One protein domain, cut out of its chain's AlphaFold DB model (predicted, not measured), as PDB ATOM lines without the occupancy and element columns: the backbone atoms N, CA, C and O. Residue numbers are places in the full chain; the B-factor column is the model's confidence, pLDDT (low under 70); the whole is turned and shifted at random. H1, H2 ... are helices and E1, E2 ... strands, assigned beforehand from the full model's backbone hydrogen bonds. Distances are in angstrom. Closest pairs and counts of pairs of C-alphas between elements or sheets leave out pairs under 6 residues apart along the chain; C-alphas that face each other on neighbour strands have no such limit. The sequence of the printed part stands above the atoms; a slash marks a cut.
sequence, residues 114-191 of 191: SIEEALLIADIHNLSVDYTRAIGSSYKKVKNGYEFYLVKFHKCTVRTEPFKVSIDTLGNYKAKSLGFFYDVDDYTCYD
ATOM      1  N   SER A 114     -16.168  17.230  33.569       97.31
ATOM      2  CA  SER A 114     -16.349  15.802  33.319       97.31
ATOM      3  C   SER A 114     -17.655  15.511  32.573       97.31
ATOM      4  O   SER A 114     -18.594  16.313  32.570       97.31
ATOM      5  N   ILE A 115     -17.711  14.352  31.911       97.88
ATOM      6  CA  ILE A 115     -18.951  13.896  31.270       97.88
ATOM      7  C   ILE A 115     -19.984  13.511  32.334       97.88
ATOM      8  O   ILE A 115     -21.173  13.739  32.144       97.88
ATOM      9  N   GLU A 116     -19.529  12.985  33.468       98.38
ATOM     10  CA  GLU A 116     -20.348  12.537  34.584       98.38
ATOM     11  C   GLU A 116     -21.088  13.697  35.253       98.38
ATOM     12  O   GLU A 116     -22.300  13.622  35.432       98.38
ATOM     13  N   GLU A 117     -20.401  14.805  35.549       98.19
ATOM     14  CA  GLU A 117     -21.038  16.007  36.103       98.19
ATOM     15  C   GLU A 117     -22.024  16.624  35.108       98.19
ATOM     16  O   GLU A 117     -23.113  17.041  35.494       98.19
ATOM     17  N   ALA A 118     -21.691  16.644  33.814       98.50
ATOM     18  CA  ALA A 118     -22.613  17.127  32.790       98.50
ATOM     19  C   ALA A 118     -23.862  16.233  32.685       98.50
ATOM     20  O   ALA A 118     -24.982  16.736  32.613       98.50
ATOM     21  N   LEU A 119     -23.701  14.908  32.738       98.62
ATOM     22  CA  LEU A 119     -24.826  13.972  32.774       98.62
ATOM     23  C   LEU A 119     -25.640  14.094  34.067       98.62
ATOM     24  O   LEU A 119     -26.856  13.957  34.007       98.62
ATOM     25  N   LEU A 120     -25.020  14.420  35.206       98.50
ATOM     26  CA  LEU A 120     -25.740  14.696  36.451       98.50
ATOM     27  C   LEU A 120     -26.656  15.917  36.306       98.50
ATOM     28  O   LEU A 120     -27.810  15.865  36.726       98.50
ATOM     29  N   ILE A 121     -26.180  16.993  35.668       98.50
ATOM     30  CA  ILE A 121     -27.025  18.155  35.356       98.50
ATOM     31  C   ILE A 121     -28.178  17.743  34.428       98.50
ATOM     32  O   ILE A 121     -29.325  18.090  34.694       98.50
ATOM     33  N   ALA A 122     -27.925  16.951  33.381       98.38
ATOM     34  CA  ALA A 122     -29.001  16.445  32.521       98.38
ATOM     35  C   ALA A 122     -30.037  15.605  33.298       98.38
ATOM     36  O   ALA A 122     -31.242  15.717  33.052       98.38
ATOM     37  N   ASP A 123     -29.580  14.815  34.267       97.62
ATOM     38  CA  ASP A 123     -30.418  13.935  35.073       97.62
ATOM     39  C   ASP A 123     -31.338  14.698  36.040       97.62
ATOM     40  O   ASP A 123     -32.496  14.317  36.229       97.62
ATOM     41  N   ILE A 124     -30.878  15.839  36.569       97.50
ATOM     42  CA  ILE A 124     -31.716  16.808  37.304       97.50
ATOM     43  C   ILE A 124     -32.895  17.276  36.441       97.50
ATOM     44  O   ILE A 124     -34.022  17.403  36.928       97.50
ATOM     45  N   HIS A 125     -32.679  17.424  35.132       97.06
ATOM     46  CA  HIS A 125     -33.715  17.772  34.152       97.06
ATOM     47  C   HIS A 125     -34.506  16.561  33.619       97.06
ATOM     48  O   HIS A 125     -35.287  16.697  32.673       97.06
ATOM     49  N   ASN A 126     -34.396  15.393  34.265       95.31
ATOM     50  CA  ASN A 126     -35.044  14.125  33.898       95.31
ATOM     51  C   ASN A 126     -34.653  13.593  32.508       95.31
ATOM     52  O   ASN A 126     -35.473  12.961  31.834       95.31
ATOM     53  N   LEU A 127     -33.419  13.856  32.076       96.94
ATOM     54  CA  LEU A 127     -32.839  13.264  30.878       96.94
ATOM     55  C   LEU A 127     -31.789  12.230  31.262       96.94
ATOM     56  O   LEU A 127     -30.898  12.505  32.059       96.94
ATOM     57  N   SER A 128     -31.877  11.048  30.667       95.25
ATOM     58  CA  SER A 128     -30.993   9.931  30.972       95.25
ATOM     59  C   SER A 128     -30.425   9.291  29.712       95.25
ATOM     60  O   SER A 128     -30.902   9.495  28.591       95.25
ATOM     61  N   VAL A 129     -29.363   8.517  29.916       96.38
ATOM     62  CA  VAL A 129     -28.725   7.730  28.866       96.38
ATOM     63  C   VAL A 129     -29.550   6.475  28.597       96.38
ATOM     64  O   VAL A 129     -29.868   5.721  29.517       96.38
ATOM     65  N   ASP A 130     -29.836   6.223  27.325       92.81
ATOM     66  CA  ASP A 130     -30.429   4.984  26.837       92.81
ATOM     67  C   ASP A 130     -29.486   4.296  25.846       92.81
ATOM     68  O   ASP A 130     -29.391   4.654  24.671       92.81
ATOM     69  N   TYR A 131     -28.788   3.271  26.337       91.75
ATOM     70  CA  TYR A 131     -27.818   2.504  25.556       91.75
ATOM     71  C   TYR A 131     -28.432   1.605  24.482       91.75
ATOM     72  O   TYR A 131     -27.675   1.028  23.697       91.75
ATOM     73  N   THR A 132     -29.762   1.475  24.416       88.12
ATOM     74  CA  THR A 132     -30.420   0.699  23.357       88.12
ATOM     75  C   THR A 132     -30.268   1.361  21.989       88.12
ATOM     76  O   THR A 132     -30.329   0.676  20.968       88.12
ATOM     77  N   ARG A 133     -30.052   2.686  21.943       87.44
ATOM     78  CA  ARG A 133     -30.045   3.478  20.706       87.44
ATOM     79  C   ARG A 133     -28.993   4.580  20.744       87.44
ATOM     80  O   ARG A 133     -28.760   5.210  21.771       87.44
ATOM     81  N   ALA A 134     -28.405   4.879  19.587       89.62
ATOM     82  CA  ALA A 134     -27.449   5.980  19.463       89.62
ATOM     83  C   ALA A 134     -28.096   7.343  19.783       89.62
ATOM     84  O   ALA A 134     -27.494   8.152  20.489       89.62
ATOM     85  N   ILE A 135     -29.346   7.566  19.353       90.44
ATOM     86  CA  ILE A 135     -30.150   8.785  19.585       90.44
ATOM     87  C   ILE A 135     -30.717   8.879  21.020       90.44
ATOM     88  O   ILE A 135     -31.882   9.177  21.259       90.44
ATOM     89  N   GLY A 136     -29.861   8.572  21.984       92.69
ATOM     90  CA  GLY A 136     -30.151   8.461  23.413       92.69
ATOM     91  C   GLY A 136     -28.916   8.109  24.244       92.69
ATOM     92  O   GLY A 136     -28.960   8.180  25.468       92.69
ATOM     93  N   SER A 137     -27.801   7.756  23.593       95.62
ATOM     94  CA  SER A 137     -26.532   7.433  24.247       95.62
ATOM     95  C   SER A 137     -25.313   7.981  23.509       95.62
ATOM     96  O   SER A 137     -24.257   7.350  23.492       95.62
ATOM     97  N   SER A 138     -25.443   9.159  22.897       97.50
ATOM     98  CA  SER A 138     -24.335   9.803  22.182       97.50
ATOM     99  C   SER A 138     -23.967  11.140  22.806       97.50
ATOM    100  O   SER A 138     -24.836  11.877  23.267       97.50
ATOM    101  N   TYR A 139     -22.685  11.482  22.782       98.25
ATOM    102  CA  TYR A 139     -22.174  12.754  23.269       98.25
ATOM    103  C   TYR A 139     -21.075  13.305  22.373       98.25
ATOM    104  O   TYR A 139     -20.469  12.597  21.573       98.25
ATOM    105  N   LYS A 140     -20.801  14.592  22.533       97.94
ATOM    106  CA  LYS A 140     -19.702  15.286  21.883       97.94
ATOM    107  C   LYS A 140     -19.113  16.286  22.857       97.94
ATOM    108  O   LYS A 140     -19.817  17.151  23.375       97.94
ATOM    109  N   LYS A 141     -17.805  16.198  23.093       97.31
ATOM    110  CA  LYS A 141     -17.087  17.248  23.819       97.31
ATOM    111  C   LYS A 141     -16.913  18.455  22.900       97.31
ATOM    112  O   LYS A 141     -16.406  18.327  21.786       97.31
ATOM    113  N   VAL A 142     -17.319  19.627  23.368       96.62
ATOM    114  CA  VAL A 142     -17.166  20.902  22.655       96.62
ATOM    115  C   VAL A 142     -16.267  21.841  23.453       96.62
ATOM    116  O   VAL A 142     -15.937  21.582  24.608       96.62
ATOM    117  N   LYS A 143     -15.848  22.958  22.844       94.62
ATOM    118  CA  LYS A 143     -14.905  23.906  23.469       94.62
ATOM    119  C   LYS A 143     -15.348  24.353  24.869       94.62
ATOM    120  O   LYS A 143     -14.510  24.478  25.756       94.62
ATOM    121  N   ASN A 144     -16.650  24.575  25.045       94.62
ATOM    122  CA  ASN A 144     -17.223  25.133  26.266       94.62
ATOM    123  C   ASN A 144     -18.101  24.132  27.028       94.62
ATOM    124  O   ASN A 144     -18.971  24.578  27.758       94.62
ATOM    125  N   GLY A 145     -17.915  22.817  26.875       97.31
ATOM    126  CA  GLY A 145     -18.691  21.819  27.620       97.31
ATOM    127  C   GLY A 145     -19.018  20.588  26.786       97.31
ATOM    128  O   GLY A 145     -18.145  20.044  26.105       97.31
ATOM    129  N   TYR A 146     -20.277  20.161  26.830       98.44
ATOM    130  CA  TYR A 146     -20.740  18.919  26.227       98.44
ATOM    131  C   TYR A 146     -22.070  19.101  25.501       98.44
ATOM    132  O   TYR A 146     -22.959  19.824  25.949       98.44
ATOM    133  N   GLU A 147     -22.208  18.400  24.383       98.44
ATOM    134  CA  GLU A 147     -23.486  18.171  23.725       98.44
ATOM    135  C   GLU A 147     -23.853  16.693  23.834       98.44
ATOM    136  O   GLU A 147     -22.978  15.828  23.780       98.44
ATOM    137  N   PHE A 148     -25.144  16.397  23.950       98.44
ATOM    138  CA  PHE A 148     -25.647  15.036  24.077       98.44
ATOM    139  C   PHE A 148     -26.884  14.797  23.221       98.44
ATOM    140  O   PHE A 148     -27.662  15.713  22.952       98.44
ATOM    141  N   TYR A 149     -27.092  13.530  22.884       97.75
ATOM    142  CA  TYR A 149     -28.400  12.974  22.582       97.75
ATOM    143  C   TYR A 149     -28.799  12.058  23.733       97.75
ATOM    144  O   TYR A 149     -28.174  11.016  23.930       97.75
ATOM    145  N   LEU A 150     -29.819  12.468  24.483       97.56
ATOM    146  CA  LEU A 150     -30.358  11.768  25.655       97.56
ATOM    147  C   LEU A 150     -31.853  11.546  25.477       97.56
ATOM    148  O   LEU A 150     -32.456  12.089  24.553       97.56
ATOM    149  N   VAL A 151     -32.461  10.783  26.378       95.31
ATOM    150  CA  VAL A 151     -33.904  10.545  26.356       95.31
ATOM    151  C   VAL A 151     -34.583  11.006  27.632       95.31
ATOM    152  O   VAL A 151     -34.025  10.932  28.724       95.31
ATOM    153  N   LYS A 152     -35.835  11.429  27.492       95.12
ATOM    154  CA  LYS A 152     -36.785  11.554  28.591       95.12
ATOM    155  C   LYS A 152     -37.693  10.336  28.597       95.12
ATOM    156  O   LYS A 152     -38.324  10.039  27.584       95.12
ATOM    157  N   PHE A 153     -37.785   9.650  29.731       90.06
ATOM    158  CA  PHE A 153     -38.712   8.536  29.897       90.06
ATOM    159  C   PHE A 153     -40.070   9.027  30.399       90.06
ATOM    160  O   PHE A 153     -40.171   9.722  31.413       90.06
ATOM    161  N   HIS A 154     -41.127   8.625  29.706       87.81
ATOM    162  CA  HIS A 154     -42.511   8.905  30.053       87.81
ATOM    163  C   HIS A 154     -43.153   7.601  30.537       87.81
ATOM    164  O   HIS A 154     -43.125   6.593  29.840       87.81
ATOM    165  N   LYS A 155     -43.694   7.608  31.764       76.69
ATOM    166  CA  LYS A 155     -44.289   6.417  32.406       76.69
ATOM    167  C   LYS A 155     -45.741   6.157  31.989       76.69
ATOM    168  O   LYS A 155     -46.163   5.008  31.948       76.69
ATOM    169  N   CYS A 156     -46.518   7.212  31.742       67.62
ATOM    170  CA  CYS A 156     -47.924   7.104  31.348       67.62
ATOM    171  C   CYS A 156     -48.004   7.112  29.817       67.62
ATOM    172  O   CYS A 156     -47.832   8.168  29.209       67.62
ATOM    173  N   THR A 157     -48.243   5.932  29.231       74.50
ATOM    174  CA  THR A 157     -47.683   5.437  27.949       74.50
ATOM    175  C   THR A 157     -46.168   5.276  28.050       74.50
ATOM    176  O   THR A 157     -45.464   6.264  28.238       74.50
ATOM    177  N   VAL A 158     -45.682   4.028  28.024       81.75
ATOM    178  CA  VAL A 158     -44.265   3.698  28.231       81.75
ATOM    179  C   VAL A 158     -43.492   4.080  26.975       81.75
ATOM    180  O   VAL A 158     -43.383   3.317  26.023       81.75
ATOM    181  N   ARG A 159     -42.968   5.305  26.963       89.12
ATOM    182  CA  ARG A 159     -42.282   5.861  25.795       89.12
ATOM    183  C   ARG A 159     -41.063   6.675  26.177       89.12
ATOM    184  O   ARG A 159     -40.960   7.213  27.279       89.12
ATOM    185  N   THR A 160     -40.148   6.817  25.233       90.56
ATOM    186  CA  THR A 160     -38.980   7.689  25.348       90.56
ATOM    187  C   THR A 160     -39.023   8.777  24.291       90.56
ATOM    188  O   THR A 160     -39.368   8.532  23.139       90.56
ATOM    189  N   GLU A 161     -38.655   9.986  24.685       93.31
ATOM    190  CA  GLU A 161     -38.551  11.143  23.801       93.31
ATOM    191  C   GLU A 161     -37.081  11.566  23.733       93.31
ATOM    192  O   GLU A 161     -36.496  11.839  24.785       93.31
ATOM    193  N   PRO A 162     -36.446  11.591  22.552       94.19
ATOM    194  CA  PRO A 162     -35.055  11.987  22.420       94.19
ATOM    195  C   PRO A 162     -34.900  13.514  22.393       94.19
ATOM    196  O   PRO A 162     -35.681  14.244  21.778       94.19
ATOM    197  N   PHE A 163     -33.831  13.991  23.020       96.81
ATOM    198  CA  PHE A 163     -33.462  15.397  23.115       96.81
ATOM    199  C   PHE A 163     -32.024  15.597  22.657       96.81
ATOM    200  O   PHE A 163     -31.137  14.830  23.029       96.81
ATOM    201  N   LYS A 164     -31.777  16.690  21.927       97.50
ATOM    202  CA  LYS A 164     -30.438  17.268  21.816       97.50
ATOM    203  C   LYS A 164     -30.218  18.206  22.997       97.50
ATOM    204  O   LYS A 164     -31.007  19.127  23.209       97.50
ATOM    205  N   VAL A 165     -29.154  17.978  23.751       98.44
ATOM    206  CA  VAL A 165     -28.840  18.688  24.994       98.44
ATOM    207  C   VAL A 165     -27.488  19.368  24.857       98.44
ATOM    208  O   VAL A 165     -26.575  18.801  24.266       98.44
ATOM    209  N   SER A 166     -27.344  20.564  25.414       98.50
ATOM    210  CA  SER A 166     -26.061  21.248  25.568       98.50
ATOM    211  C   SER A 166     -25.898  21.695  27.013       98.50
ATOM    212  O   SER A 166     -26.793  22.354  27.547       98.50
ATOM    213  N   ILE A 167     -24.759  21.365  27.612       98.62
ATOM    214  CA  ILE A 167     -24.392  21.763  28.972       98.62
ATOM    215  C   ILE A 167     -23.005  22.372  28.901       98.62
ATOM    216  O   ILE A 167     -22.058  21.722  28.450       98.62
ATOM    217  N   ASP A 168     -22.894  23.638  29.290       98.38
ATOM    218  CA  ASP A 168     -21.612  24.328  29.264       98.38
ATOM    219  C   ASP A 168     -20.806  24.138  30.560       98.38
ATOM    220  O   ASP A 168     -21.288  23.600  31.556       98.38
ATOM    221  N   THR A 169     -19.553  24.593  30.562       98.00
ATOM    222  CA  THR A 169     -18.658  24.472  31.726       98.00
ATOM    223  C   THR A 169     -19.119  25.262  32.952       98.00
ATOM    224  O   THR A 169     -18.562  25.069  34.028       98.00
ATOM    225  N   LEU A 170     -20.080  26.176  32.799       98.12
ATOM    226  CA  LEU A 170     -20.683  26.944  33.889       98.12
ATOM    227  C   LEU A 170     -21.980  26.291  34.394       98.12
ATOM    228  O   LEU A 170     -22.639  26.858  35.258       98.12
ATOM    229  N   GLY A 171     -22.356  25.130  33.850       97.44
ATOM    230  CA  GLY A 171     -23.585  24.423  34.191       97.44
ATOM    231  C   GLY A 171     -24.833  24.967  33.497       97.44
ATOM    232  O   GLY A 171     -25.933  24.553  33.845       97.44
ATOM    233  N   ASN A 172     -24.713  25.867  32.510       98.12
ATOM    234  CA  ASN A 172     -25.892  26.321  31.775       98.12
ATOM    235  C   ASN A 172     -26.427  25.185  30.903       98.12
ATOM    236  O   ASN A 172     -25.732  24.686  30.015       98.12
ATOM    237  N   TYR A 173     -27.688  24.834  31.126       97.81
ATOM    238  CA  TYR A 173     -28.382  23.761  30.431       97.81
ATOM    239  C   TYR A 173     -29.327  24.297  29.350       97.81
ATOM    240  O   TYR A 173     -30.062  25.267  29.551       97.81
ATOM    241  N   LYS A 174     -29.345  23.628  28.193       98.25
ATOM    242  CA  LYS A 174     -30.397  23.765  27.177       98.25
ATOM    243  C   LYS A 174     -30.717  22.396  26.601       98.25
ATOM    244  O   LYS A 174     -29.804  21.635  26.291       98.25
ATOM    245  N   ALA A 175     -31.994  22.123  26.366       97.81
ATOM    246  CA  ALA A 175     -32.424  20.929  25.654       97.81
ATOM    247  C   ALA A 175     -33.500  21.250  24.624       97.81
ATOM    248  O   ALA A 175     -34.346  22.123  24.824       97.81
ATOM    249  N   LYS A 176     -33.463  20.516  23.514       97.25
ATOM    250  CA  LYS A 176     -34.433  20.593  22.430       97.25
ATOM    251  C   LYS A 176     -34.914  19.185  22.101       97.25
ATOM    252  O   LYS A 176     -34.103  18.347  21.710       97.25
ATOM    253  N   SER A 177     -36.217  18.953  22.247       95.06
ATOM    254  CA  SER A 177     -36.850  17.715  21.784       95.06
ATOM    255  C   SER A 177     -36.642  17.563  20.280       95.06
ATOM    256  O   SER A 177     -36.675  18.554  19.539       95.06
ATOM    257  N   LEU A 178     -36.423  16.333  19.826       92.31
ATOM    258  CA  LEU A 178     -36.396  16.034  18.397       92.31
ATOM    259  C   LEU A 178     -37.802  15.836  17.811       92.31
ATOM    260  O   LEU A 178     -37.916  15.713  16.595       92.31
ATOM    261  N   GLY A 179     -38.847  15.881  18.645       89.38
ATOM    262  CA  GLY A 179     -40.239  15.971  18.207       89.38
ATOM    263  C   GLY A 179     -40.882  14.642  17.825       89.38
ATOM    264  O   GLY A 179     -41.761  14.648  16.978       89.38
ATOM    265  N   PHE A 180     -40.430  13.534  18.409       87.44
ATOM    266  CA  PHE A 180     -41.024  12.213  18.209       87.44
ATOM    267  C   PHE A 180     -40.815  11.333  19.446       87.44
ATOM    268  O   PHE A 180     -39.994  11.637  20.314       87.44
ATOM    269  N   PHE A 181     -41.546  10.228  19.524       88.06
ATOM    270  CA  PHE A 181     -41.528   9.289  20.636       88.06
ATOM    271  C   PHE A 181     -41.237   7.875  20.143       88.06
ATOM    272  O   PHE A 181     -41.659   7.468  19.063       88.06
ATOM    273  N   TYR A 182     -40.549   7.107  20.977       84.25
ATOM    274  CA  TYR A 182     -40.411   5.668  20.809       84.25
ATOM    275  C   TYR A 182     -41.178   4.977  21.910       84.25
ATOM    276  O   TYR A 182     -40.888   5.208  23.086       84.25
ATOM    277  N   ASP A 183     -42.114   4.130  21.535       80.69
ATOM    278  CA  ASP A 183     -42.741   3.219  22.471       80.69
ATOM    279  C   ASP A 183     -41.759   2.084  22.799       80.69
ATOM    280  O   ASP A 183     -41.015   1.585  21.948       80.69
ATOM    281  N   VAL A 184     -41.657   1.789  24.091       71.31
ATOM    282  CA  VAL A 184     -40.670   0.848  24.630       71.31
ATOM    283  C   VAL A 184     -41.171  -0.594  24.537       71.31
ATOM    284  O   VAL A 184     -40.352  -1.510  24.497       71.31
ATOM    285  N   ASP A 185     -42.487  -0.797  24.479       69.50
ATOM    286  CA  ASP A 185     -43.123  -2.112  24.467       69.50
ATOM    287  C   ASP A 185     -43.204  -2.681  23.044       69.50
ATOM    288  O   ASP A 185     -42.979  -3.877  22.838       69.50
ATOM    289  N   ASP A 186     -43.487  -1.835  22.049       65.62
ATOM    290  CA  ASP A 186     -43.674  -2.255  20.653       65.62
ATOM    291  C   ASP A 186     -42.502  -1.876  19.716       65.62
ATOM    292  O   ASP A 186     -42.516  -2.243  18.539       65.62
ATOM    293  N   TYR A 187     -41.474  -1.177  20.224       62.28
ATOM    294  CA  TYR A 187     -40.349  -0.614  19.452       62.28
ATOM    295  C   TYR A 187     -40.786   0.258  18.258       62.28
ATOM    296  O   TYR A 187     -40.042   0.423  17.284       62.28
ATOM    297  N   THR A 188     -41.988   0.827  18.318       65.69
ATOM    298  CA  THR A 188     -42.607   1.593  17.238       65.69
ATOM    299  C   THR A 188     -42.445   3.088  17.484       65.69
ATOM    300  O   THR A 188     -42.364   3.583  18.610       65.69
ATOM    301  N   CYS A 189     -42.339   3.817  16.380       63.72
ATOM    302  CA  CYS A 189     -42.145   5.254  16.370       63.72
ATOM    303  C   CYS A 189     -43.463   5.989  16.196       63.72
ATOM    304  O   CYS A 189     -44.251   5.633  15.315       63.72
ATOM    305  N   TYR A 190     -43.645   7.053  16.967       65.69
ATOM    306  CA  TYR A 190     -44.801   7.932  16.885       65.69
ATOM    307  C   TYR A 190     -44.318   9.382  16.768       65.69
ATOM    308  O   TYR A 190     -43.462   9.799  17.548       65.69
ATOM    309  N   ASP A 191     -44.856  10.126  15.801       57.69
ATOM    310  CA  ASP A 191     -44.644  11.576  15.667       57.69
ATOM    311  C   ASP A 191     -45.610  12.356  16.575       57.69
ATOM    312  O   ASP A 191     -46.818  12.010  16.593       57.69
TER     313      ASP A 191
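What this domain is: This is residues 114 to 191 of the 191 residues of an uncharacterized protein of Sphingobacteriaceae bacterium GW460-11-11-14-LB5 (UniProt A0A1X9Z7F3). What is the shape? Two long strands, E2 and E3, form a hairpin running lengthwise through a strongly twisted antiparallel sheet; E1 and E4 widen it toward one end, short E5 pairs with E3 toward the other, and one helix, H1, lies slantwise over one face. What is printed? The printed part has 78 residues, with one named helix and five named strands in the order H1 E1 E2 E3 E4 E5, class mixed. It is compact, radius of gyration of the C-alphas 12.5 A, yet elongated, spanning 38 by 20 by 19 A.

How they stand to each other: How do the strands pair? E1, residues 138 to 142, E2, residues 145 to 154, E3, residues 159 to 168, and E4, residues 173 to 177, form a meander, each strand the antiparallel neighbour of the one before. N 140 and O 147, N 148 and O 165, and N 166 and O 174 are each 2.8 A apart, within hydrogen-bond range. E4 and E5, residues 181 to 183, lie on the other side of E3 from E2; N 160 and O 182 are 2.8 A apart. Where is the helix? H1, residues 115 to 124, is on the sheet at a height of 8.7 A, only just over E2, E3 and E4, with 3 C-alphas falling on each. The closest C-alphas of H1 and E3, Ala 118 and Ile 167, are 6.3 A apart; every O i to N i+4 pair in H1 is within hydrogen-bond range.

Where its parts are: How long are the elements? E3 measures 27.9 A, E2 27.2 A, H1 14.4 A, E4 13.5 A, E1 13.2 A and E5 6.5 A; E2 bends by 54 degrees at residue 149. Where are anchors? C-alpha 115 is at (-18.951, 13.896, 31.270) and C-alpha 183 at (-42.741, 3.219, 22.471).

The domain as a whole: Is it continuous? The printed part has no cut; the link H1 to E1 is long, 13 residues. Where is confidence low? Residue 156 and residues 185 to 191 are under 70.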